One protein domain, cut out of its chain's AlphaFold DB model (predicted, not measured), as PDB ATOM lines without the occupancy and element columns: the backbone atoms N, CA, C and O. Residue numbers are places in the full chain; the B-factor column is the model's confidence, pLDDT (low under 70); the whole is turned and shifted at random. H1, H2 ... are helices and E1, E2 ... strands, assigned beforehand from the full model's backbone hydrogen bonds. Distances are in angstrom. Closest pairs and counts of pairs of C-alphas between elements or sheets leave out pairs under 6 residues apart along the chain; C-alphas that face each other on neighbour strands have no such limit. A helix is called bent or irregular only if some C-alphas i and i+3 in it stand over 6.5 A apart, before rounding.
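What this domain is: This is residues 129 to 248 and 260 to 304 of the 328 residues of an uncharacterized protein of Enhygromyxa salina (UniProt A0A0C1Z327). The chain is wound in stacked turns: residues 147 to 148, E1, E2 and residues 224 to 225 make a row of short parallel pairings along one side, and the short helices H3, H4 and H5 stack along the other. The long helix H1 caps one end of the stack, and the bent hairpin of E5 and E6 covers the other end, with H7 and the small hairpin of E3 and E4 near its open end. The printed part has 165 residues with seven named helices and six named strands, in the order H1 H2 H3 E1 H4 E2 H5 H6 E3 E4 E5 E6 H7. The three sheets of two strands are E1 with E2, parallel, and E3 with E4 and E5 with E6, antiparallel; the class is mixed, helices and strands, with under half of the residues in named elements. The whole is compact, with a radius of gyration of the C-alphas of 16.1 A and spans of 44 by 40 by 27 A.

Where its parts are: H1, residues 129 to 143, begins at C-alpha 129 (220.175, 143.984, 180.727) and is 21.0 A long. H2 is residues 156 to 159, H3 167 to 171, E1 177 to 179, H4 190 to 194, E2 200 to 202, H5 214 to 218 and H6 229 to 233. After the cut come E3, residues 260 to 262, and E4, 269 to 271. E5, residues 276 to 284, is 21.6 A long and bends by 63 degrees at residue 281; E6, 287 to 295, is 22.9 A long and bends by 50 degrees at 290. H7, residues 298 to 302, ends at C-alpha 302 (204.593, 162.741, 148.038).

How they stand to each other: H1 touches H2 with residues 129 to 132 alone, the closest C-alphas being Gly 129 and Gln 158, 3.8 A. H1 touches H3 at Ala 141 and Lys 171, H3 touches H4 at Ala 170 and Asn 194, and H4 touches H5 at Gly 193 and Glu 215; these closest C-alphas are 5.8, 5.0 and 4.6 A apart. E1, H4 and E2 form a strand-helix-strand unit, two parallel neighbour strands with a helix between, and its crossover is right-handed; N 178 and O 200 are 2.9 A apart. The closest C-alphas of H5 and E6, Tyr 214 and Leu 291, are 5.0 A apart; those of H6 and E6, Leu 232 and Pro 290, 7.1 A. In the hairpin of E5 and E6, N 280 and O 291 are 3.0 A apart; in that of E3 and E4, N 270 and O 261 are 2.9 A apart. E3 and E6 are only just apart, at 8.2 A. Every O i to N i+4 pair is within hydrogen-bond range in H1, H6 and H7; H3, H4 and H5 each have 0 of 1 but 2 of 2 O i to N i+3 pairs, and H2 is too short for an O i to N i+4 pair.

The domain as a whole: The C-alphas farthest apart are those of Ala 142 and Lys 237, 47.4 A. Residues 249 to 259 are not printed, and C-alphas 248 and 260 are 15.1 A apart across the cut. Of the links that are printed whole, H1 to H2 and E2 to H5 are long. The pLDDT is under 70 at residues 236 to 238, 246 to 248 and 273.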
ATOM      1  N   GLY A 129     219.900 144.168 182.149       95.44
ATOM      2  CA  GLY A 129     220.175 143.984 180.727       95.44
ATOM      3  C   GLY A 129     220.218 145.301 179.962       95.44
ATOM      4  O   GLY A 129     221.129 145.501 179.163       95.44
ATOM      5  N   TRP A 130     219.297 146.227 180.245       96.38
ATOM      6  CA  TRP A 130     219.287 147.547 179.609       96.38
ATOM      7  C   TRP A 130     220.541 148.351 179.946       96.38
ATOM      8  O   TRP A 130     221.216 148.862 179.054       96.38
ATOM      9  N   LYS A 131     220.900 148.403 181.234       97.62
ATOM     10  CA  LYS A 131     222.128 149.062 181.700       97.62
ATOM     11  C   LYS A 131     223.365 148.457 181.038       97.62
ATOM     12  O   LYS A 131     224.194 149.201 180.524       97.62
ATOM     13  N   ARG A 132     223.435 147.123 180.949       98.19
ATOM     14  CA  ARG A 132     224.540 146.442 180.263       98.19
ATOM     15  C   ARG A 132     224.599 146.773 178.770       98.19
ATOM     16  O   ARG A 132     225.687 146.959 178.238       98.19
ATOM     17  N   LEU A 133     223.457 146.873 178.090       98.25
ATOM     18  CA  LEU A 133     223.417 147.274 176.682       98.25
ATOM     19  C   LEU A 133     223.933 148.708 176.486       98.25
ATOM     20  O   LEU A 133     224.701 148.945 175.556       98.25
ATOM     21  N   LEU A 134     223.555 149.647 177.360       98.44
ATOM     22  CA  LEU A 134     224.065 151.022 177.316       98.44
ATOM     23  C   LEU A 134     225.587 151.077 177.506       98.44
ATOM     24  O   LEU A 134     226.262 151.753 176.732       98.44
ATOM     25  N   GLU A 135     226.124 150.328 178.473       98.44
ATOM     26  CA  GLU A 135     227.573 150.202 178.679       98.44
ATOM     27  C   GLU A 135     228.276 149.672 177.426       98.44
ATOM     28  O   GLU A 135     229.255 150.259 176.979       98.44
ATOM     29  N   LEU A 136     227.751 148.607 176.812       98.44
ATOM     30  CA  LEU A 136     228.318 148.032 175.591       98.44
ATOM     31  C   LEU A 136     228.323 149.022 174.423       98.44
ATOM     32  O   LEU A 136     229.276 149.043 173.646       98.44
ATOM     33  N   VAL A 137     227.272 149.835 174.290       98.50
ATOM     34  CA  VAL A 137     227.216 150.909 173.288       98.50
ATOM     35  C   VAL A 137     228.305 151.948 173.553       98.50
ATOM     36  O   VAL A 137     229.002 152.344 172.622       98.50
ATOM     37  N   ASP A 138     228.493 152.365 174.804       98.44
ATOM     38  CA  ASP A 138     229.535 153.331 175.160       98.44
ATOM     39  C   ASP A 138     230.950 152.759 174.960       98.44
ATOM     40  O   ASP A 138     231.817 153.443 174.418       98.44
ATOM     41  N   GLU A 139     231.177 151.490 175.314       98.38
ATOM     42  CA  GLU A 139     232.432 150.773 175.057       98.38
ATOM     43  C   GLU A 139     232.745 150.705 173.551       98.38
ATOM     44  O   GLU A 139     233.866 151.005 173.137       98.38
ATOM     45  N   ALA A 140     231.755 150.346 172.726       98.00
ATOM     46  CA  ALA A 140     231.910 150.238 171.276       98.00
ATOM     47  C   ALA A 140     232.104 151.601 170.590       98.00
ATOM     48  O   ALA A 140     232.848 151.712 169.614       98.00
ATOM     49  N   ALA A 141     231.465 152.653 171.104       97.81
ATOM     50  CA  ALA A 141     231.707 154.014 170.644       97.81
ATOM     51  C   ALA A 141     233.130 154.482 171.000       97.81
ATOM     52  O   ALA A 141     233.780 155.144 170.193       97.81
ATOM     53  N   ALA A 142     233.625 154.122 172.190       98.00
ATOM     54  CA  ALA A 142     234.945 154.521 172.669       98.00
ATOM     55  C   ALA A 142     236.094 153.809 171.941       98.00
ATOM     56  O   ALA A 142     237.116 154.437 171.658       98.00
ATOM     57  N   ASP A 143     235.950 152.517 171.636       97.06
ATOM     58  CA  ASP A 143     236.988 151.756 170.931       97.06
ATOM     59  C   ASP A 143     236.874 151.807 169.400       97.06
ATOM     60  O   ASP A 143     237.840 151.494 168.698       97.06
ATOM     61  N   GLY A 144     235.725 152.237 168.873       96.00
ATOM     62  CA  GLY A 144     235.495 152.391 167.442       96.00
ATOM     63  C   GLY A 144     235.518 151.072 166.670       96.00
ATOM     64  O   GLY A 144     235.907 151.073 165.496       96.00
ATOM     65  N   ARG A 145     235.146 149.956 167.315       97.69
ATOM     66  CA  ARG A 145     235.067 148.629 166.688       97.69
ATOM     67  C   ARG A 145     234.161 148.634 165.453       97.69
ATOM     68  O   ARG A 145     233.133 149.304 165.412       97.69
ATOM     69  N   SER A 146     234.516 147.828 164.455       97.69
ATOM     70  CA  SER A 146     233.716 147.671 163.232       97.69
ATOM     71  C   SER A 146     232.507 146.752 163.420       97.69
ATOM     72  O   SER A 146     231.584 146.777 162.613       97.69
ATOM     73  N   GLU A 147     232.478 145.945 164.476       98.25
ATOM     74  CA  GLU A 147     231.428 144.962 164.707       98.25
ATOM     75  C   GLU A 147     230.826 145.112 166.107       98.25
ATOM     76  O   GLU A 147     231.536 145.090 167.113       98.25
ATOM     77  N   PHE A 148     229.497 145.202 166.171       98.38
ATOM     78  CA  PHE A 148     228.737 145.265 167.413       98.38
ATOM     79  C   PHE A 148     227.806 144.050 167.529       98.38
ATOM     80  O   PHE A 148     226.829 143.920 166.786       98.38
ATOM     81  N   ARG A 149     228.129 143.138 168.461       97.62
ATOM     82  CA  ARG A 149     227.366 141.907 168.749       97.62
ATOM     83  C   ARG A 149     227.031 141.789 170.246       97.62
ATOM     84  O   ARG A 149     227.601 140.926 170.919       97.62
ATOM     85  N   PRO A 150     226.102 142.598 170.782       96.38
ATOM     86  CA  PRO A 150     225.833 142.665 172.223       96.38
ATOM     87  C   PRO A 150     225.485 141.307 172.852       96.38
ATOM     88  O   PRO A 150     225.861 141.033 173.988       96.38
ATOM     89  N   ARG A 151     224.865 140.392 172.092       95.00
ATOM     90  CA  ARG A 151     224.553 139.028 172.546       95.00
ATOM     91  C   ARG A 151     225.766 138.241 173.070       95.00
ATOM     92  O   ARG A 151     225.567 137.331 173.875       95.00
ATOM     93  N   ARG A 152     226.995 138.531 172.616       95.50
ATOM     94  CA  ARG A 152     228.214 137.831 173.072       95.50
ATOM     95  C   ARG A 152     228.610 138.208 174.500       95.50
ATOM     96  O   ARG A 152     229.194 137.379 175.188       95.50
ATOM     97  N   ASP A 153     228.235 139.408 174.933       96.38
ATOM     98  CA  ASP A 153     228.692 140.037 176.176       96.38
ATOM     99  C   ASP A 153     227.554 140.228 177.200       96.38
ATOM    100  O   ASP A 153     227.700 140.960 178.182       96.38
ATOM    101  N   MET A 154     226.412 139.570 176.966       96.75
ATOM    102  CA  MET A 154     225.214 139.593 177.810       96.75
ATOM    103  C   MET A 154     224.740 138.169 178.121       96.75
ATOM    104  O   MET A 154     224.823 137.271 177.274       96.75
ATOM    105  N   THR A 155     224.196 137.956 179.323       95.94
ATOM    106  CA  THR A 155     223.546 136.677 179.658       95.94
ATOM    107  C   THR A 155     222.219 136.520 178.897       95.94
ATOM    108  O   THR A 155     221.637 137.522 178.467       95.94
ATOM    109  N   PRO A 156     221.694 135.290 178.724       91.25
ATOM    110  CA  PRO A 156     220.375 135.084 178.123       91.25
ATOM    111  C   PRO A 156     219.262 135.878 178.823       91.25
ATOM    112  O   PRO A 156     218.400 136.445 178.159       91.25
ATOM    113  N   GLU A 157     219.298 135.969 180.151       89.06
ATOM    114  CA  GLU A 157     218.313 136.699 180.954       89.06
ATOM    115  C   GLU A 157     218.383 138.202 180.682       89.06
ATOM    116  O   GLU A 157     217.350 138.827 180.466       89.06
ATOM    117  N   GLN A 158     219.591 138.773 180.641       93.31
ATOM    118  CA  GLN A 158     219.803 140.182 180.297       93.31
ATOM    119  C   GLN A 158     219.345 140.492 178.872       93.31
ATOM    120  O   GLN A 158     218.710 141.513 178.634       93.31
ATOM    121  N   TRP A 159     219.653 139.610 177.921       92.06
ATOM    122  CA  TRP A 159     219.281 139.800 176.521       92.06
ATOM    123  C   TRP A 159     217.765 139.758 176.307       92.06
ATOM    124  O   TRP A 159     217.218 140.534 175.527       92.06
ATOM    125  N   ASN A 160     217.071 138.913 177.068       88.19
ATOM    126  CA  ASN A 160     215.617 138.795 177.031       88.19
ATOM    127  C   ASN A 160     214.875 139.992 177.654       88.19
ATOM    128  O   ASN A 160     213.656 140.059 177.531       88.19
ATOM    129  N   GLN A 161     215.580 140.915 178.319       90.62
ATOM    130  CA  GLN A 161     215.006 142.150 178.873       90.62
ATOM    131  C   GLN A 161     214.945 143.292 177.846       90.62
ATOM    132  O   GLN A 161     214.454 144.370 178.177       90.62
ATOM    133  N   ILE A 162     215.476 143.089 176.635       92.69
ATOM    134  CA  ILE A 162     215.594 144.130 175.611       92.69
ATOM    135  C   ILE A 162     214.463 143.994 174.590       92.69
ATOM    136  O   ILE A 162     214.446 143.051 173.797       92.69
ATOM    137  N   VAL A 163     213.547 144.963 174.593       90.88
ATOM    138  CA  VAL A 163     212.409 145.043 173.657       90.88
ATOM    139  C   VAL A 163     212.572 146.157 172.616       90.88
ATOM    140  O   VAL A 163     211.906 146.144 171.585       90.88
ATOM    141  N   THR A 164     213.485 147.104 172.833       93.50
ATOM    142  CA  THR A 164     213.873 148.145 171.865       93.50
ATOM    143  C   THR A 164     215.373 148.414 171.962       93.50
ATOM    144  O   THR A 164     215.984 148.094 172.978       93.50
ATOM    145  N   LEU A 165     215.990 149.011 170.939       96.19
ATOM    146  CA  LEU A 165     217.347 149.557 171.089       96.19
ATOM    147  C   LEU A 165     217.309 150.956 171.729       96.19
ATOM    148  O   LEU A 165     216.329 151.684 171.546       96.19
ATOM    149  N   PRO A 166     218.371 151.361 172.448       96.19
ATOM    150  CA  PRO A 166     218.502 152.717 172.966       96.19
ATOM    151  C   PRO A 166     218.823 153.725 171.858       96.19
ATOM    152  O   PRO A 166     219.581 153.425 170.938       96.19
ATOM    153  N   ALA A 167     218.351 154.967 172.012       94.88
ATOM    154  CA  ALA A 167     218.716 156.089 171.138       94.88
ATOM    155  C   ALA A 167     220.241 156.326 171.072       94.88
ATOM    156  O   ALA A 167     220.769 156.794 170.066       94.88
ATOM    157  N   SER A 168     220.984 155.936 172.117       97.25
ATOM    158  CA  SER A 168     222.449 156.011 172.140       97.25
ATOM    159  C   SER A 168     223.136 155.131 171.093       97.25
ATOM    160  O   SER A 168     224.329 155.320 170.874       97.25
ATOM    161  N   ILE A 169     222.419 154.231 170.408       97.56
ATOM    162  CA  ILE A 169     222.960 153.472 169.274       97.56
ATOM    163  C   ILE A 169     223.501 154.395 168.167       97.56
ATOM    164  O   ILE A 169     224.457 154.026 167.490       97.56
ATOM    165  N   ALA A 170     222.986 155.630 168.055       96.69
ATOM    166  CA  ALA A 170     223.516 156.661 167.157       96.69
ATOM    167  C   ALA A 170     225.007 156.965 167.367       96.69
ATOM    168  O   ALA A 170     225.659 157.427 166.441       96.69
ATOM    169  N   LYS A 171     225.569 156.698 168.556       97.75
ATOM    170  CA  LYS A 171     227.003 156.894 168.835       97.75
ATOM    171  C   LYS A 171     227.902 155.958 168.019       97.75
ATOM    172  O   LYS A 171     229.100 156.200 167.905       97.75
ATOM    173  N   LEU A 172     227.354 154.865 167.489       97.88
ATOM    174  CA  LEU A 172     228.099 153.811 166.802       97.88
ATOM    175  C   LEU A 172     228.363 154.147 165.324       97.88
ATOM    176  O   LEU A 172     228.159 153.316 164.441       97.88
ATOM    177  N   GLU A 173     228.863 155.351 165.040       95.94
ATOM    178  CA  GLU A 173     229.085 155.863 163.677       95.94
ATOM    179  C   GLU A 173     230.110 155.047 162.870       95.94
ATOM    180  O   GLU A 173     230.116 155.105 161.641       95.94
ATOM    181  N   ARG A 174     230.988 154.290 163.547       97.56
ATOM    182  CA  ARG A 174     232.067 153.483 162.940       97.56
ATOM    183  C   ARG A 174     231.725 152.001 162.776       97.56
ATOM    184  O   ARG A 174     232.482 151.277 162.131       97.56
ATOM    185  N   VAL A 175     230.626 151.543 163.373       98.56
ATOM    186  CA  VAL A 175     230.223 150.136 163.306       98.56
ATOM    187  C   VAL A 175     229.717 149.829 161.900       98.56
ATOM    188  O   VAL A 175     228.805 150.482 161.403       98.56
ATOM    189  N   GLN A 176     230.299 148.805 161.282       98.56
ATOM    190  CA  GLN A 176     229.938 148.282 159.964       98.56
ATOM    191  C   GLN A 176     228.980 147.094 160.058       98.56
ATOM    192  O   GLN A 176     228.143 146.906 159.182       98.56
ATOM    193  N   THR A 177     229.061 146.294 161.121       98.62
ATOM    194  CA  THR A 177     228.185 145.132 161.321       98.62
ATOM    195  C   THR A 177     227.429 145.259 162.637       98.62
ATOM    196  O   THR A 177     228.021 145.149 163.712       98.62
ATOM    197  N   LEU A 178     226.107 145.425 162.554       98.50
ATOM    198  CA  LEU A 178     225.192 145.397 163.696       98.50
ATOM    199  C   LEU A 178     224.474 144.046 163.734       98.50
ATOM    200  O   LEU A 178     223.564 143.787 162.944       98.50
ATOM    201  N   ASN A 179     224.886 143.176 164.659       97.69
ATOM    202  CA  ASN A 179     224.299 141.848 164.818       97.69
ATOM    203  C   ASN A 179     223.461 141.767 166.097       97.69
ATOM    204  O   ASN A 179     223.985 141.751 167.211       97.69
ATOM    205  N   LEU A 180     222.150 141.667 165.904       96.06
ATOM    206  CA  LEU A 180     221.125 141.582 166.941       96.06
ATOM    207  C   LEU A 180     220.429 140.214 166.909       96.06
ATOM    208  O   LEU A 180     219.288 140.080 167.357       96.06
ATOM    209  N   TYR A 181     221.105 139.195 166.370       90.94
ATOM    210  CA  TYR A 181     220.563 137.849 166.252       90.94
ATOM    211  C   TYR A 181     220.083 137.321 167.610       90.94
ATOM    212  O   TYR A 181     220.773 137.424 168.629       90.94
ATOM    213  N   GLY A 182     218.898 136.717 167.614       84.94
ATOM    214  CA  GLY A 182     218.277 136.144 168.804       84.94
ATOM    215  C   GLY A 182     217.691 137.181 169.755       84.94
ATOM    216  O   GLY A 182     217.428 136.835 170.904       84.94
ATOM    217  N   SER A 183     217.559 138.450 169.351       89.12
ATOM    218  CA  SER A 183     216.857 139.454 170.160       89.12
ATOM    219  C   SER A 183     215.343 139.337 170.033       89.12
ATOM    220  O   SER A 183     214.825 138.794 169.060       89.12
ATOM    221  N   ARG A 184     214.631 139.884 171.019       87.62
ATOM    222  CA  ARG A 184     213.163 139.976 171.052       87.62
ATOM    223  C   ARG A 184     212.705 141.416 170.853       87.62
ATOM    224  O   ARG A 184     211.775 141.880 171.505       87.62
ATOM    225  N   LEU A 185     213.418 142.123 169.979       91.44
ATOM    226  CA  LEU A 185     213.101 143.500 169.657       91.44
ATOM    227  C   LEU A 185     211.713 143.570 169.035       91.44
ATOM    228  O   LEU A 185     211.370 142.789 168.147       91.44
ATOM    229  N   LEU A 186     210.951 144.536 169.517       89.44
ATOM    230  CA  LEU A 186     209.670 144.960 168.981       89.44
ATOM    231  C   LEU A 186     209.833 146.242 168.160       89.44
ATOM    232  O   LEU A 186     209.028 146.526 167.278       89.44
ATOM    233  N   ARG A 187     210.867 147.039 168.475       91.38
ATOM    234  CA  ARG A 187     211.104 148.365 167.896       91.38
ATOM    235  C   ARG A 187     212.593 148.641 167.688       91.38
ATOM    236  O   ARG A 187     213.451 148.153 168.428       91.38
ATOM    237  N   ILE A 188     212.877 149.472 166.687       95.38
ATOM    238  CA  ILE A 188     214.189 150.069 166.414       95.38
ATOM    239  C   ILE A 188     214.014 151.597 166.462       95.38
ATOM    240  O   ILE A 188     213.073 152.103 165.849       95.38
ATOM    241  N   PRO A 189     214.876 152.338 167.180       95.06
ATOM    242  CA  PRO A 189     214.782 153.788 167.296       95.06
ATOM    243  C   PRO A 189     215.223 154.484 165.991       95.06
ATOM    244  O   PRO A 189     216.113 153.967 165.306       95.06
ATOM    245  N   PRO A 190     214.656 155.657 165.640       95.00
ATOM    246  CA  PRO A 190     215.027 156.407 164.431       95.00
ATOM    247  C   PRO A 190     216.508 156.821 164.407       95.00
ATOM    248  O   PRO A 190     217.105 156.957 163.342       95.00
ATOM    249  N   GLU A 191     217.141 156.923 165.575       96.06
ATOM    250  CA  GLU A 191     218.572 157.175 165.755       96.06
ATOM    251  C   GLU A 191     219.488 156.159 165.052       96.06
ATOM    252  O   GLU A 191     220.660 156.467 164.825       96.06
ATOM    253  N   ILE A 192     218.981 154.986 164.644       97.62
ATOM    254  CA  ILE A 192     219.732 154.048 163.795       97.62
ATOM    255  C   ILE A 192     220.230 154.711 162.504       97.62
ATOM    256  O   ILE A 192     221.316 154.377 162.034       97.62
ATOM    257  N   GLY A 193     219.498 155.700 161.974       96.69
ATOM    258  CA  GLY A 193     219.880 156.432 160.765       96.69
ATOM    259  C   GLY A 193     221.205 157.193 160.874       96.69
ATOM    260  O   GLY A 193     221.793 157.531 159.851       96.69
ATOM    261  N   ASN A 194     221.711 157.416 162.093       96.81
ATOM    262  CA  ASN A 194     223.008 158.056 162.333       96.81
ATOM    263  C   ASN A 194     224.191 157.074 162.263       96.81
ATOM    264  O   ASN A 194     225.345 157.494 162.282       96.81
ATOM    265  N   MET A 195     223.945 155.765 162.145       97.75
ATOM    266  CA  MET A 195     224.998 154.761 161.961       97.75
ATOM    267  C   MET A 195     225.470 154.737 160.498       97.75
ATOM    268  O   MET A 195     225.224 153.786 159.756       97.75
ATOM    269  N   THR A 196     226.131 155.805 160.046       95.50
ATOM    270  CA  THR A 196     226.433 156.036 158.620       95.50
ATOM    271  C   THR A 196     227.415 155.036 158.004       95.50
ATOM    272  O   THR A 196     227.420 154.879 156.785       95.50
ATOM    273  N   SER A 197     228.237 154.361 158.818       97.94
ATOM    274  CA  SER A 197     229.168 153.316 158.351       97.94
ATOM    275  C   SER A 197     228.561 151.913 158.342       97.94
ATOM    276  O   SER A 197     229.266 150.967 158.009       97.94
ATOM    277  N   LEU A 198     227.290 151.754 158.725       98.56
ATOM    278  CA  LEU A 198     226.656 150.445 158.828       98.56
ATOM    279  C   LEU A 198     226.506 149.807 157.442       98.56
ATOM    280  O   LEU A 198     225.809 150.346 156.593       98.56
ATOM    281  N   GLU A 199     227.130 148.649 157.241       98.62
ATOM    282  CA  GLU A 199     227.123 147.877 155.991       98.62
ATOM    283  C   GLU A 199     226.224 146.638 156.085       98.62
ATOM    284  O   GLU A 199     225.570 146.272 155.107       98.62
ATOM    285  N   THR A 200     226.151 146.024 157.270       98.62
ATOM    286  CA  THR A 200     225.406 144.786 157.515       98.62
ATOM    287  C   THR A 200     224.515 144.903 158.750       98.62
ATOM    288  O   THR A 200     225.006 145.119 159.862       98.62
ATOM    289  N   PHE A 201     223.211 144.682 158.577       98.00
ATOM    290  CA  PHE A 201     222.210 144.735 159.645       98.00
ATOM    291  C   PHE A 201     221.489 143.393 159.814       98.00
ATOM    292  O   PHE A 201     220.759 142.938 158.934       98.00
ATOM    293  N   VAL A 202     221.675 142.751 160.972       96.81
ATOM    294  CA  VAL A 202     221.154 141.402 161.252       96.81
ATOM    295  C   VAL A 202     220.264 141.420 162.500       96.81
ATOM    296  O   VAL A 202     220.721 141.034 163.575       96.81
ATOM    297  N   PRO A 203     218.991 141.838 162.393       94.50
ATOM    298  CA  PRO A 203     217.985 141.660 163.444       94.50
ATOM    299  C   PRO A 203     217.302 140.282 163.390       94.50
ATOM    300  O   PRO A 203     216.296 140.054 164.057       94.50
ATOM    301  N   TYR A 204     217.796 139.360 162.557       86.75
ATOM    302  CA  TYR A 204     217.155 138.067 162.332       86.75
ATOM    303  C   TYR A 204     216.839 137.312 163.633       86.75
ATOM    304  O   TYR A 204     217.639 137.275 164.570       86.75
ATOM    305  N   THR A 205     215.670 136.660 163.631       82.38
ATOM    306  CA  THR A 205     214.930 136.034 164.752       82.38
ATOM    307  C   THR A 205     214.241 136.973 165.754       82.38
ATOM    308  O   THR A 205     213.582 136.479 166.667       82.38
ATOM    309  N   SER A 206     214.261 138.296 165.549       85.94
ATOM    310  CA  SER A 206     213.327 139.215 166.225       85.94
ATOM    311  C   SER A 206     211.954 139.197 165.571       85.94
ATOM    312  O   SER A 206     211.618 140.055 164.764       85.94
ATOM    313  N   TYR A 207     211.152 138.188 165.901       83.00
ATOM    314  CA  TYR A 207     209.853 137.991 165.254       83.00
ATOM    315  C   TYR A 207     208.782 139.026 165.625       83.00
ATOM    316  O   TYR A 207     207.812 139.137 164.890       83.00
ATOM    317  N   GLY A 208     208.967 139.783 166.712       81.38
ATOM    318  CA  GLY A 208     208.091 140.910 167.062       81.38
ATOM    319  C   GLY A 208     208.459 142.223 166.364       81.38
ATOM    320  O   GLY A 208     207.770 143.226 166.520       81.38
ATOM    321  N   LEU A 209     209.544 142.245 165.584       87.31
ATOM    322  CA  LEU A 209     209.917 143.418 164.807       87.31
ATOM    323  C   LEU A 209     209.133 143.414 163.493       87.31
ATOM    324  O   LEU A 209     209.587 142.868 162.490       87.31
ATOM    325  N   HIS A 210     207.940 144.005 163.518       85.38
ATOM    326  CA  HIS A 210     207.038 144.055 162.360       85.38
ATOM    327  C   HIS A 210     207.281 145.252 161.434       85.38
ATOM    328  O   HIS A 210     206.756 145.288 160.325       85.38
ATOM    329  N   TRP A 211     208.060 146.237 161.876       90.62
ATOM    330  CA  TRP A 211     208.335 147.465 161.135       90.62
ATOM    331  C   TRP A 211     209.664 148.093 161.548       90.62
ATOM    332  O   TRP A 211     210.237 147.756 162.584       90.62
ATOM    333  N   PHE A 212     210.147 149.019 160.719       95.31
ATOM    334  CA  PHE A 212     211.389 149.754 160.942       95.31
ATOM    335  C   PHE A 212     211.159 151.265 160.811       95.31
ATOM    336  O   PHE A 212     210.263 151.688 160.075       95.31
ATOM    337  N   PRO A 213     211.951 152.099 161.502       96.25
ATOM    338  CA  PRO A 213     211.937 153.540 161.280       96.25
ATOM    339  C   PRO A 213     212.438 153.851 159.865       96.25
ATOM    340  O   PRO A 213     213.406 153.242 159.401       96.25
ATOM    341  N   TYR A 214     211.812 154.805 159.175       97.50
ATOM    342  CA  TYR A 214     212.245 155.230 157.837       97.50
ATOM    343  C   TYR A 214     213.706 155.700 157.809       97.50
ATOM    344  O   TYR A 214     214.401 155.555 156.804       97.50
ATOM    345  N   GLU A 215     214.197 156.214 158.931       97.31
ATOM    346  CA  GLU A 215     215.552 156.714 159.129       97.31
ATOM    347  C   GLU A 215     216.633 155.657 158.863       97.31
ATOM    348  O   GLU A 215     217.755 156.031 158.537       97.31
ATOM    349  N   ILE A 216     216.316 154.354 158.875       97.56
ATOM    350  CA  ILE A 216     217.258 153.301 158.450       97.56
ATOM    351  C   ILE A 216     217.752 153.493 157.003       97.56
ATOM    352  O   ILE A 216     218.853 153.076 156.657       97.56
ATOM    353  N   THR A 217     216.982 154.191 156.159       96.44
ATOM    354  CA  THR A 217     217.379 154.550 154.782       96.44
ATOM    355  C   THR A 217     218.548 155.543 154.723       96.44
ATOM    356  O   THR A 217     219.177 155.699 153.675       96.44
ATOM    357  N   ARG A 218     218.874 156.198 155.846       96.06
ATOM    358  CA  ARG A 218     220.014 157.118 155.992       96.06
ATOM    359  C   ARG A 218     221.333 156.390 156.245       96.06
ATOM    360  O   ARG A 218     222.400 156.979 156.086       96.06
ATOM    361  N   CYS A 219     221.289 155.094 156.555       97.06
ATOM    362  CA  CYS A 219     222.466 154.234 156.554       97.06
ATOM    363  C   CYS A 219     222.913 153.979 155.104       97.06
ATOM    364  O   CYS A 219     222.703 152.906 154.550       97.06
ATOM    365  N   HIS A 220     223.517 154.977 154.456       94.56
ATOM    366  CA  HIS A 220     223.853 154.927 153.027       94.56
ATOM    367  C   HIS A 220     224.879 153.842 152.659       94.56
ATOM    368  O   HIS A 220     224.981 153.465 151.492       94.56
ATOM    369  N   ALA A 221     225.647 153.349 153.635       97.31
ATOM    370  CA  ALA A 221     226.576 152.239 153.453       97.31
ATOM    371  C   ALA A 221     225.904 150.857 153.540       97.31
ATOM    372  O   ALA A 221     226.558 149.867 153.210       97.31
ATOM    373  N   LEU A 222     224.629 150.780 153.944       97.94
ATOM    374  CA  LEU A 222     223.937 149.532 154.245       97.94
ATOM    375  C   LEU A 222     223.677 148.746 152.958       97.94
ATOM    376  O   LEU A 222     222.966 149.199 152.060       97.94
ATOM    377  N   ARG A 223     224.278 147.559 152.873       97.31
ATOM    378  CA  ARG A 223     224.265 146.692 151.684       97.31
ATOM    379  C   ARG A 223     223.605 145.361 151.951       97.31
ATOM    380  O   ARG A 223     222.903 144.871 151.075       97.31
ATOM    381  N   ASP A 224     223.800 144.829 153.151       97.88
ATOM    382  CA  ASP A 224     223.318 143.516 153.546       97.88
ATOM    383  C   ASP A 224     222.352 143.648 154.723       97.88
ATOM    384  O   ASP A 224     222.675 144.211 155.774       97.88
ATOM    385  N   SER A 225     221.160 143.094 154.564       95.94
ATOM    386  CA  SER A 225     220.194 142.936 155.640       95.94
ATOM    387  C   SER A 225     219.859 141.461 155.804       95.94
ATOM    388  O   SER A 225     219.918 140.658 154.875       95.94
ATOM    389  N   THR A 226     219.565 141.056 157.032       94.56
ATOM    390  CA  THR A 226     219.024 139.723 157.297       94.56
ATOM    391  C   THR A 226     217.817 139.892 158.198       94.56
ATOM    392  O   THR A 226     217.929 139.897 159.426       94.56
ATOM    393  N   VAL A 227     216.654 140.071 157.574       91.94
ATOM    394  CA  VAL A 227     215.357 140.154 158.253       91.94
ATOM    395  C   VAL A 227     214.495 138.942 157.911       91.94
ATOM    396  O   VAL A 227     214.661 138.303 156.875       91.94
ATOM    397  N   SER A 228     213.543 138.603 158.781       86.94
ATOM    398  CA  SER A 228     212.529 137.607 158.433       86.94
ATOM    399  C   SER A 228     211.414 138.285 157.639       86.94
ATOM    400  O   SER A 228     210.492 138.851 158.220       86.94
ATOM    401  N   THR A 229     211.464 138.216 156.308       84.19
ATOM    402  CA  THR A 229     210.394 138.754 155.442       84.19
ATOM    403  C   THR A 229     209.035 138.124 155.745       84.19
ATOM    404  O   THR A 229     208.017 138.808 155.688       84.19
ATOM    405  N   ARG A 230     209.021 136.853 156.167       80.62
ATOM    406  CA  ARG A 230     207.816 136.162 156.646       80.62
ATOM    407  C   ARG A 230     207.256 136.770 157.935       80.62
ATOM    408  O   ARG A 230     206.045 136.788 158.099       80.62
ATOM    409  N   ALA A 231     208.099 137.266 158.840       79.94
ATOM    410  CA  ALA A 231     207.630 137.956 160.047       79.94
ATOM    411  C   ALA A 231     207.139 139.387 159.762       79.94
ATOM    412  O   ALA A 231     206.346 139.924 160.529       79.94
ATOM    413  N   LEU A 232     207.601 139.994 158.665       84.12
ATOM    414  CA  LEU A 232     207.209 141.346 158.255       84.12
ATOM    415  C   LEU A 232     205.924 141.365 157.423       84.12
ATOM    416  O   LEU A 232     205.058 142.199 157.651       84.12
ATOM    417  N   TYR A 233     205.798 140.452 156.458       83.94
ATOM    418  CA  TYR A 233     204.714 140.448 155.468       83.94
ATOM    419  C   TYR A 233     203.881 139.166 155.467       83.94
ATOM    420  O   TYR A 233     203.011 139.007 154.613       83.94
ATOM    421  N   GLY A 234     204.136 138.236 156.386       78.50
ATOM    422  CA  GLY A 234     203.437 136.956 156.423       78.50
ATOM    423  C   GLY A 234     203.702 136.087 155.194       78.50
ATOM    424  O   GLY A 234     204.761 136.135 154.564       78.50
ATOM    425  N   ASN A 235     202.725 135.240 154.877       74.81
ATOM    426  CA  ASN A 235     202.729 134.428 153.664       74.81
ATOM    427  C   ASN A 235     202.036 135.199 152.526       74.81
ATOM    428  O   ASN A 235     201.115 135.962 152.776       74.81
ATOM    429  N   HIS A 236     202.396 134.954 151.264       69.12
ATOM    430  CA  HIS A 236     201.733 135.578 150.110       69.12
ATOM    431  C   HIS A 236     200.220 135.310 150.050       69.12
ATOM    432  O   HIS A 236     199.494 136.154 149.534       69.12
ATOM    433  N   LYS A 237     199.766 134.168 150.592       67.56
ATOM    434  CA  LYS A 237     198.343 133.817 150.745       67.56
ATOM    435  C   LYS A 237     197.664 134.512 151.931       67.56
ATOM    436  O   LYS A 237     196.468 134.745 151.907       67.56
ATOM    437  N   HIS A 238     198.437 134.835 152.965       69.81
ATOM    438  CA  HIS A 238     197.956 135.285 154.272       69.81
ATOM    439  C   HIS A 238     198.862 136.432 154.730       69.81
ATOM    440  O   HIS A 238     199.735 136.259 155.591       69.81
ATOM    441  N   ARG A 239     198.755 137.574 154.035       75.25
ATOM    442  CA  ARG A 239     199.509 138.773 154.400       75.25
ATOM    443  C   ARG A 239     198.770 139.460 155.545       75.25
ATOM    444  O   ARG A 239     197.620 139.849 155.340       75.25
ATOM    445  N   PRO A 240     199.398 139.650 156.712       75.62
ATOM    446  CA  PRO A 240     198.779 140.405 157.778       75.62
ATOM    447  C   PRO A 240     198.562 141.851 157.333       75.62
ATOM    448  O   PRO A 240     199.350 142.382 156.536       75.62
ATOM    449  N   PRO A 241     197.509 142.509 157.829       79.31
ATOM    450  CA  PRO A 241     197.316 143.926 157.589       79.31
ATOM    451  C   PRO A 241     198.431 144.720 158.277       79.31
ATOM    452  O   PRO A 241     199.009 144.307 159.283       79.31
ATOM    453  N   PHE A 242     198.709 145.910 157.757       85.38
ATOM    454  CA  PHE A 242     199.561 146.854 158.471       85.38
ATOM    455  C   PHE A 242     198.806 147.433 159.668       85.38
ATOM    456  O   PHE A 242     197.600 147.683 159.541       85.38
ATOM    457  N   PRO A 243     199.491 147.753 160.781       85.00
ATOM    458  CA  PRO A 243     198.856 148.446 161.886       85.00
ATOM    459  C   PRO A 243     198.180 149.730 161.410       85.00
ATOM    460  O   PRO A 243     198.771 150.500 160.642       85.00
ATOM    461  N   ARG A 244     196.942 149.976 161.846       85.81
ATOM    462  CA  ARG A 244     196.247 151.211 161.473       85.81
ATOM    463  C   ARG A 244     196.912 152.387 162.186       85.81
ATOM    464  O   ARG A 244     196.898 152.480 163.410       85.81
ATOM    465  N   LEU A 245     197.469 153.313 161.414       85.62
ATOM    466  CA  LEU A 245     198.033 154.548 161.946       85.62
ATOM    467  C   LEU A 245     196.894 155.477 162.365       85.62
ATOM    468  O   LEU A 245     196.014 155.795 161.559       85.62
ATOM    469  N   GLY A 246     196.928 155.902 163.630       68.88
ATOM    470  CA  GLY A 246     195.929 156.793 164.214       68.88
ATOM    471  C   GLY A 246     195.737 158.103 163.431       68.88
ATOM    472  O   GLY A 246     196.583 158.488 162.609       68.88
ATOM    473  N   PRO A 247     194.612 158.802 163.661       61.06
ATOM    474  CA  PRO A 247     194.347 160.090 163.031       61.06
ATOM    475  C   PRO A 247     195.458 161.096 163.356       61.06
ATOM    476  O   PRO A 247     196.152 160.967 164.365       61.06
ATOM    477  N   ARG A 248     195.633 162.107 162.489       56.41
ATOM    478  CA  ARG A 248     196.556 163.225 162.759       56.41
ATOM    479  C   ARG A 248     196.239 163.767 164.164       56.41
ATOM    480  O   ARG A 248     195.050 163.967 164.424       56.41
ATOM    481  N   THR A 260     208.940 168.376 169.509       82.19
ATOM    482  CA  THR A 260     209.586 168.630 168.227       82.19
ATOM    483  C   THR A 260     210.301 167.357 167.817       82.19
ATOM    484  O   THR A 260     210.953 166.716 168.645       82.19
ATOM    485  N   ARG A 261     210.161 166.974 166.550       86.50
ATOM    486  CA  ARG A 261     210.874 165.833 165.972       86.50
ATOM    487  C   ARG A 261     211.379 166.178 164.571       86.50
ATOM    488  O   ARG A 261     210.781 167.037 163.922       86.50
ATOM    489  N   PRO A 262     212.464 165.548 164.097       91.44
ATOM    490  CA  PRO A 262     212.892 165.698 162.714       91.44
ATOM    491  C   PRO A 262     211.911 164.993 161.774       91.44
ATOM    492  O   PRO A 262     211.351 163.944 162.093       91.44
ATOM    493  N   CYS A 263     211.701 165.569 160.594       94.12
ATOM    494  CA  CYS A 263     210.960 164.923 159.518       94.12
ATOM    495  C   CYS A 263     211.741 163.718 158.993       94.12
ATOM    496  O   CYS A 263     212.885 163.863 158.570       94.12
ATOM    497  N   SER A 264     211.110 162.547 158.901       95.50
ATOM    498  CA  SER A 264     211.762 161.354 158.345       95.50
ATOM    499  C   SER A 264     212.328 161.590 156.937       95.50
ATOM    500  O   SER A 264     213.373 161.039 156.595       95.50
ATOM    501  N   VAL A 265     211.679 162.454 156.142       95.81
ATOM    502  CA  VAL A 265     212.007 162.703 154.726       95.81
ATOM    503  C   VAL A 265     213.004 163.847 154.525       95.81
ATOM    504  O   VAL A 265     213.981 163.666 153.808       95.81
ATOM    505  N   CYS A 266     212.755 165.026 155.106       94.94
ATOM    506  CA  CYS A 266     213.593 166.217 154.887       94.94
ATOM    507  C   CYS A 266     214.510 166.563 156.065       94.94
ATOM    508  O   CYS A 266     215.243 167.537 155.974       94.94
ATOM    509  N   ASP A 267     214.430 165.810 157.163       93.75
ATOM    510  CA  ASP A 267     215.188 165.975 158.413       93.75
ATOM    511  C   ASP A 267     214.970 167.284 159.190       93.75
ATOM    512  O   ASP A 267     215.362 167.402 160.347       93.75
ATOM    513  N   GLU A 268     214.257 168.247 158.608       93.12
ATOM    514  CA  GLU A 268     213.890 169.485 159.292       93.12
ATOM    515  C   GLU A 268     213.004 169.229 160.528       93.12
ATOM    516  O   GLU A 268     212.072 168.413 160.463       93.12
ATOM    517  N   PRO A 269     213.245 169.939 161.644       91.56
ATOM    518  CA  PRO A 269     212.432 169.829 162.846       91.56
ATOM    519  C   PRO A 269     211.036 170.419 162.625       91.56
ATOM    520  O   PRO A 269     210.876 171.487 162.034       91.56
ATOM    521  N   PHE A 270     210.012 169.754 163.154       89.69
ATOM    522  CA  PHE A 270     208.632 170.235 163.117       89.69
ATOM    523  C   PHE A 270     207.869 169.853 164.390       89.69
ATOM    524  O   PHE A 270     208.271 168.954 165.130       89.69
ATOM    525  N   GLU A 271     206.775 170.565 164.658       84.19
ATOM    526  CA  GLU A 271     205.859 170.239 165.752       84.19
ATOM    527  C   GLU A 271     204.930 169.087 165.358       84.19
ATOM    528  O   GLU A 271     204.329 169.104 164.279       84.19
ATOM    529  N   ASP A 272     204.696 168.156 166.284       73.81
ATOM    530  CA  ASP A 272     203.838 166.981 166.066       73.81
ATOM    531  C   ASP A 272     202.407 167.302 165.596       73.81
ATOM    532  O   ASP A 272     201.745 166.458 164.996       73.81
ATOM    533  N   ARG A 273     201.923 168.538 165.784       69.88
ATOM    534  CA  ARG A 273     200.609 168.996 165.285       69.88
ATOM    535  C   ARG A 273     200.465 168.879 163.762       69.88
ATOM    536  O   ARG A 273     199.348 168.770 163.265       69.88
ATOM    537  N   GLY A 274     201.577 168.912 163.024       71.69
ATOM    538  CA  GLY A 274     201.629 168.761 161.568       71.69
ATOM    539  C   GLY A 274     201.987 167.351 161.100       71.69
ATOM    540  O   GLY A 274     202.435 167.194 159.974       71.69
ATOM    541  N   LEU A 275     201.863 166.326 161.947       85.88
ATOM    542  CA  LEU A 275     202.400 165.001 161.653       85.88
ATOM    543  C   LEU A 275     201.607 164.235 160.578       85.88
ATOM    544  O   LEU A 275     200.441 163.868 160.745       85.88
ATOM    545  N   HIS A 276     202.289 163.918 159.478       90.06
ATOM    546  CA  HIS A 276     201.831 163.032 158.415       90.06
ATOM    547  C   HIS A 276     202.463 161.646 158.580       90.06
ATOM    548  O   HIS A 276     203.524 161.359 158.029       90.06
ATOM    549  N   ARG A 277     201.780 160.784 159.339       90.50
ATOM    550  CA  ARG A 277     202.148 159.374 159.526       90.50
ATOM    551  C   ARG A 277     201.660 158.503 158.379       90.50
ATOM    552  O   ARG A 277     200.457 158.474 158.102       90.50
ATOM    553  N   VAL A 278     202.590 157.797 157.745       94.12
ATOM    554  CA  VAL A 278     202.318 156.831 156.676       94.12
ATOM    555  C   VAL A 278     203.269 155.643 156.766       94.12
ATOM    556  O   VAL A 278     204.400 155.763 157.233       94.12
ATOM    557  N   TRP A 279     202.807 154.506 156.273       95.19
ATOM    558  CA  TRP A 279     203.625 153.352 155.942       95.19
ATOM    559  C   TRP A 279     204.122 153.453 154.504       95.19
ATOM    560  O   TRP A 279     203.400 153.940 153.630       95.19
ATOM    561  N   CYS A 280     205.319 152.938 154.246       95.81
ATOM    562  CA  CYS A 280     205.778 152.615 152.897       95.81
ATOM    563  C   CYS A 280     206.651 151.354 152.912       95.81
ATOM    564  O   CYS A 280     207.288 151.050 153.916       95.81
ATOM    565  N   SER A 281     206.687 150.619 151.802       95.56
ATOM    566  CA  SER A 281     207.553 149.447 151.639       95.56
ATOM    567  C   SER A 281     208.701 149.790 150.701       95.56
ATOM    568  O   SER A 281     208.467 149.981 149.510       95.56
ATOM    569  N   LEU A 282     209.932 149.874 151.209       96.31
ATOM    570  CA  LEU A 282     211.095 150.261 150.403       96.31
ATOM    571  C   LEU A 282     212.229 149.237 150.492       96.31
ATOM    572  O   LEU A 282     212.382 148.598 151.536       96.31
ATOM    573  N   PRO A 283     213.039 149.081 149.427       95.69
ATOM    574  CA  PRO A 283     214.272 148.314 149.499       95.69
ATOM    575  C   PRO A 283     215.238 148.991 150.473       95.69
ATOM    576  O   PRO A 283     215.537 150.179 150.336       95.69
ATOM    577  N   VAL A 284     215.733 148.229 151.439       95.56
ATOM    578  CA  VAL A 284     216.774 148.629 152.381       95.56
ATOM    579  C   VAL A 284     217.787 147.495 152.395       95.56
ATOM    580  O   VAL A 284     217.486 146.402 152.870       95.56
ATOM    581  N   ALA A 285     218.978 147.749 151.849       95.44
ATOM    582  CA  ALA A 285     219.953 146.701 151.557       95.44
ATOM    583  C   ALA A 285     219.359 145.584 150.674       95.44
ATOM    584  O   ALA A 285     218.904 145.862 149.563       95.44
ATOM    585  N   THR A 286     219.382 144.334 151.133       95.69
ATOM    586  CA  THR A 286     218.944 143.158 150.374       95.69
ATOM    587  C   THR A 286     217.452 142.879 150.504       95.69
ATOM    588  O   THR A 286     216.909 142.144 149.681       95.69
ATOM    589  N   ASP A 287     216.778 143.452 151.504       94.88
ATOM    590  CA  ASP A 287     215.377 143.174 151.813       94.88
ATOM    591  C   ASP A 287     214.473 144.386 151.541       94.88
ATOM    592  O   ASP A 287     214.900 145.537 151.539       94.88
ATOM    593  N   VAL A 288     213.176 144.140 151.341       94.75
ATOM    594  CA  VAL A 288     212.162 145.204 151.324       94.75
ATOM    595  C   VAL A 288     211.560 145.300 152.714       94.75
ATOM    596  O   VAL A 288     211.027 144.313 153.215       94.75
ATOM    597  N   LEU A 289     211.620 146.474 153.337       95.31
ATOM    598  CA  LEU A 289     211.177 146.678 154.716       95.31
ATOM    599  C   LEU A 289     209.895 147.518 154.774       95.31
ATOM    600  O   LEU A 289     209.754 148.453 153.984       95.31
ATOM    601  N   PRO A 290     208.961 147.212 155.693       94.62
ATOM    602  CA  PRO A 290     207.858 148.103 156.027       94.62
ATOM    603  C   PRO A 290     208.380 149.226 156.932       94.62
ATOM    604  O   PRO A 290     208.832 148.987 158.054       94.62
ATOM    605  N   LEU A 291     208.349 150.453 156.417       96.62
ATOM    606  CA  LEU A 291     208.926 151.635 157.046       96.62
ATOM    607  C   LEU A 291     207.839 152.568 157.574       96.62
ATOM    608  O   LEU A 291     206.937 152.963 156.828       96.62
ATOM    609  N   LEU A 292     207.969 152.958 158.842       95.31
ATOM    610  CA  LEU A 292     207.159 154.005 159.453       95.31
ATOM    611  C   LEU A 292     207.755 155.374 159.127       95.31
ATOM    612  O   LEU A 292     208.903 155.647 159.475       95.31
ATOM    613  N   VAL A 293     206.970 156.234 158.480       95.44
ATOM    614  CA  VAL A 293     207.381 157.588 158.097       95.44
ATOM    615  C   VAL A 293     206.639 158.616 158.940       95.44
ATOM    616  O   VAL A 293     205.408 158.666 158.928       95.44
ATOM    617  N   ASN A 294     207.398 159.494 159.592       93.50
ATOM    618  CA  ASN A 294     206.911 160.661 160.316       93.50
ATOM    619  C   ASN A 294     207.243 161.933 159.518       93.50
ATOM    620  O   ASN A 294     208.297 162.545 159.691       93.50
ATOM    621  N   ALA A 295     206.358 162.324 158.597       93.94
ATOM    622  CA  ALA A 295     206.586 163.456 157.698       93.94
ATOM    623  C   ALA A 295     205.955 164.764 158.207       93.94
ATOM    624  O   ALA A 295     204.868 164.760 158.781       93.94
ATOM    625  N   CYS A 296     206.599 165.901 157.928       92.88
ATOM    626  CA  CYS A 296     206.109 167.230 158.320       92.88
ATOM    627  C   CYS A 296     205.028 167.808 157.387       92.88
ATOM    628  O   CYS A 296     204.416 168.824 157.706       92.88
ATOM    629  N   SER A 297     204.823 167.216 156.205       92.81
ATOM    630  CA  SER A 297     203.899 167.735 155.190       92.81
ATOM    631  C   SER A 297     203.483 166.674 154.167       92.81
ATOM    632  O   SER A 297     204.161 165.660 153.982       92.81
ATOM    633  N   GLU A 298     202.407 166.940 153.421       92.88
ATOM    634  CA  GLU A 298     202.011 166.116 152.263       92.88
ATOM    635  C   GLU A 298     203.043 166.157 151.133       92.88
ATOM    636  O   GLU A 298     203.173 165.182 150.394       92.88
ATOM    637  N   ALA A 299     203.813 167.245 151.021       95.62
ATOM    638  CA  ALA A 299     204.914 167.336 150.070       95.62
ATOM    639  C   ALA A 299     206.009 166.312 150.401       95.62
ATOM    640  O   ALA A 299     206.464 165.598 149.512       95.62
ATOM    641  N   CYS A 300     206.365 166.166 151.682       96.50
ATOM    642  CA  CYS A 300     207.291 165.126 152.132       96.50
ATOM    643  C   CYS A 300     206.741 163.716 151.889       96.50
ATOM    644  O   CYS A 300     207.474 162.863 151.404       96.50
ATOM    645  N   VAL A 301     205.451 163.474 152.151       96.19
ATOM    646  CA  VAL A 301     204.818 162.177 151.839       96.19
ATOM    647  C   VAL A 301     204.861 161.883 150.337       96.19
ATOM    648  O   VAL A 301     205.173 160.768 149.932       96.19
ATOM    649  N   SER A 302     204.592 162.884 149.501       95.81
ATOM    650  CA  SER A 302     204.593 162.741 148.038       95.81
ATOM    651  C   SER A 302     205.999 162.573 147.453       95.81
ATOM    652  O   SER A 302     206.138 162.081 146.335       95.81
ATOM    653  N   ALA A 303     207.034 162.975 148.193       96.62
ATOM    654  CA  ALA A 303     208.435 162.810 147.819       96.62
ATOM    655  C   ALA A 303     208.994 161.414 148.150       96.62
ATOM    656  O   ALA A 303     210.131 161.120 147.778       96.62
ATOM    657  N   LEU A 304     208.225 160.557 148.836       97.06
ATOM    658  CA  LEU A 304     208.658 159.200 149.157       97.06
ATOM    659  C   LEU A 304     208.942 158.390 147.875       97.06
ATOM    660  O   LEU A 304     208.175 158.478 146.909       97.06
TER     661      LEU A 304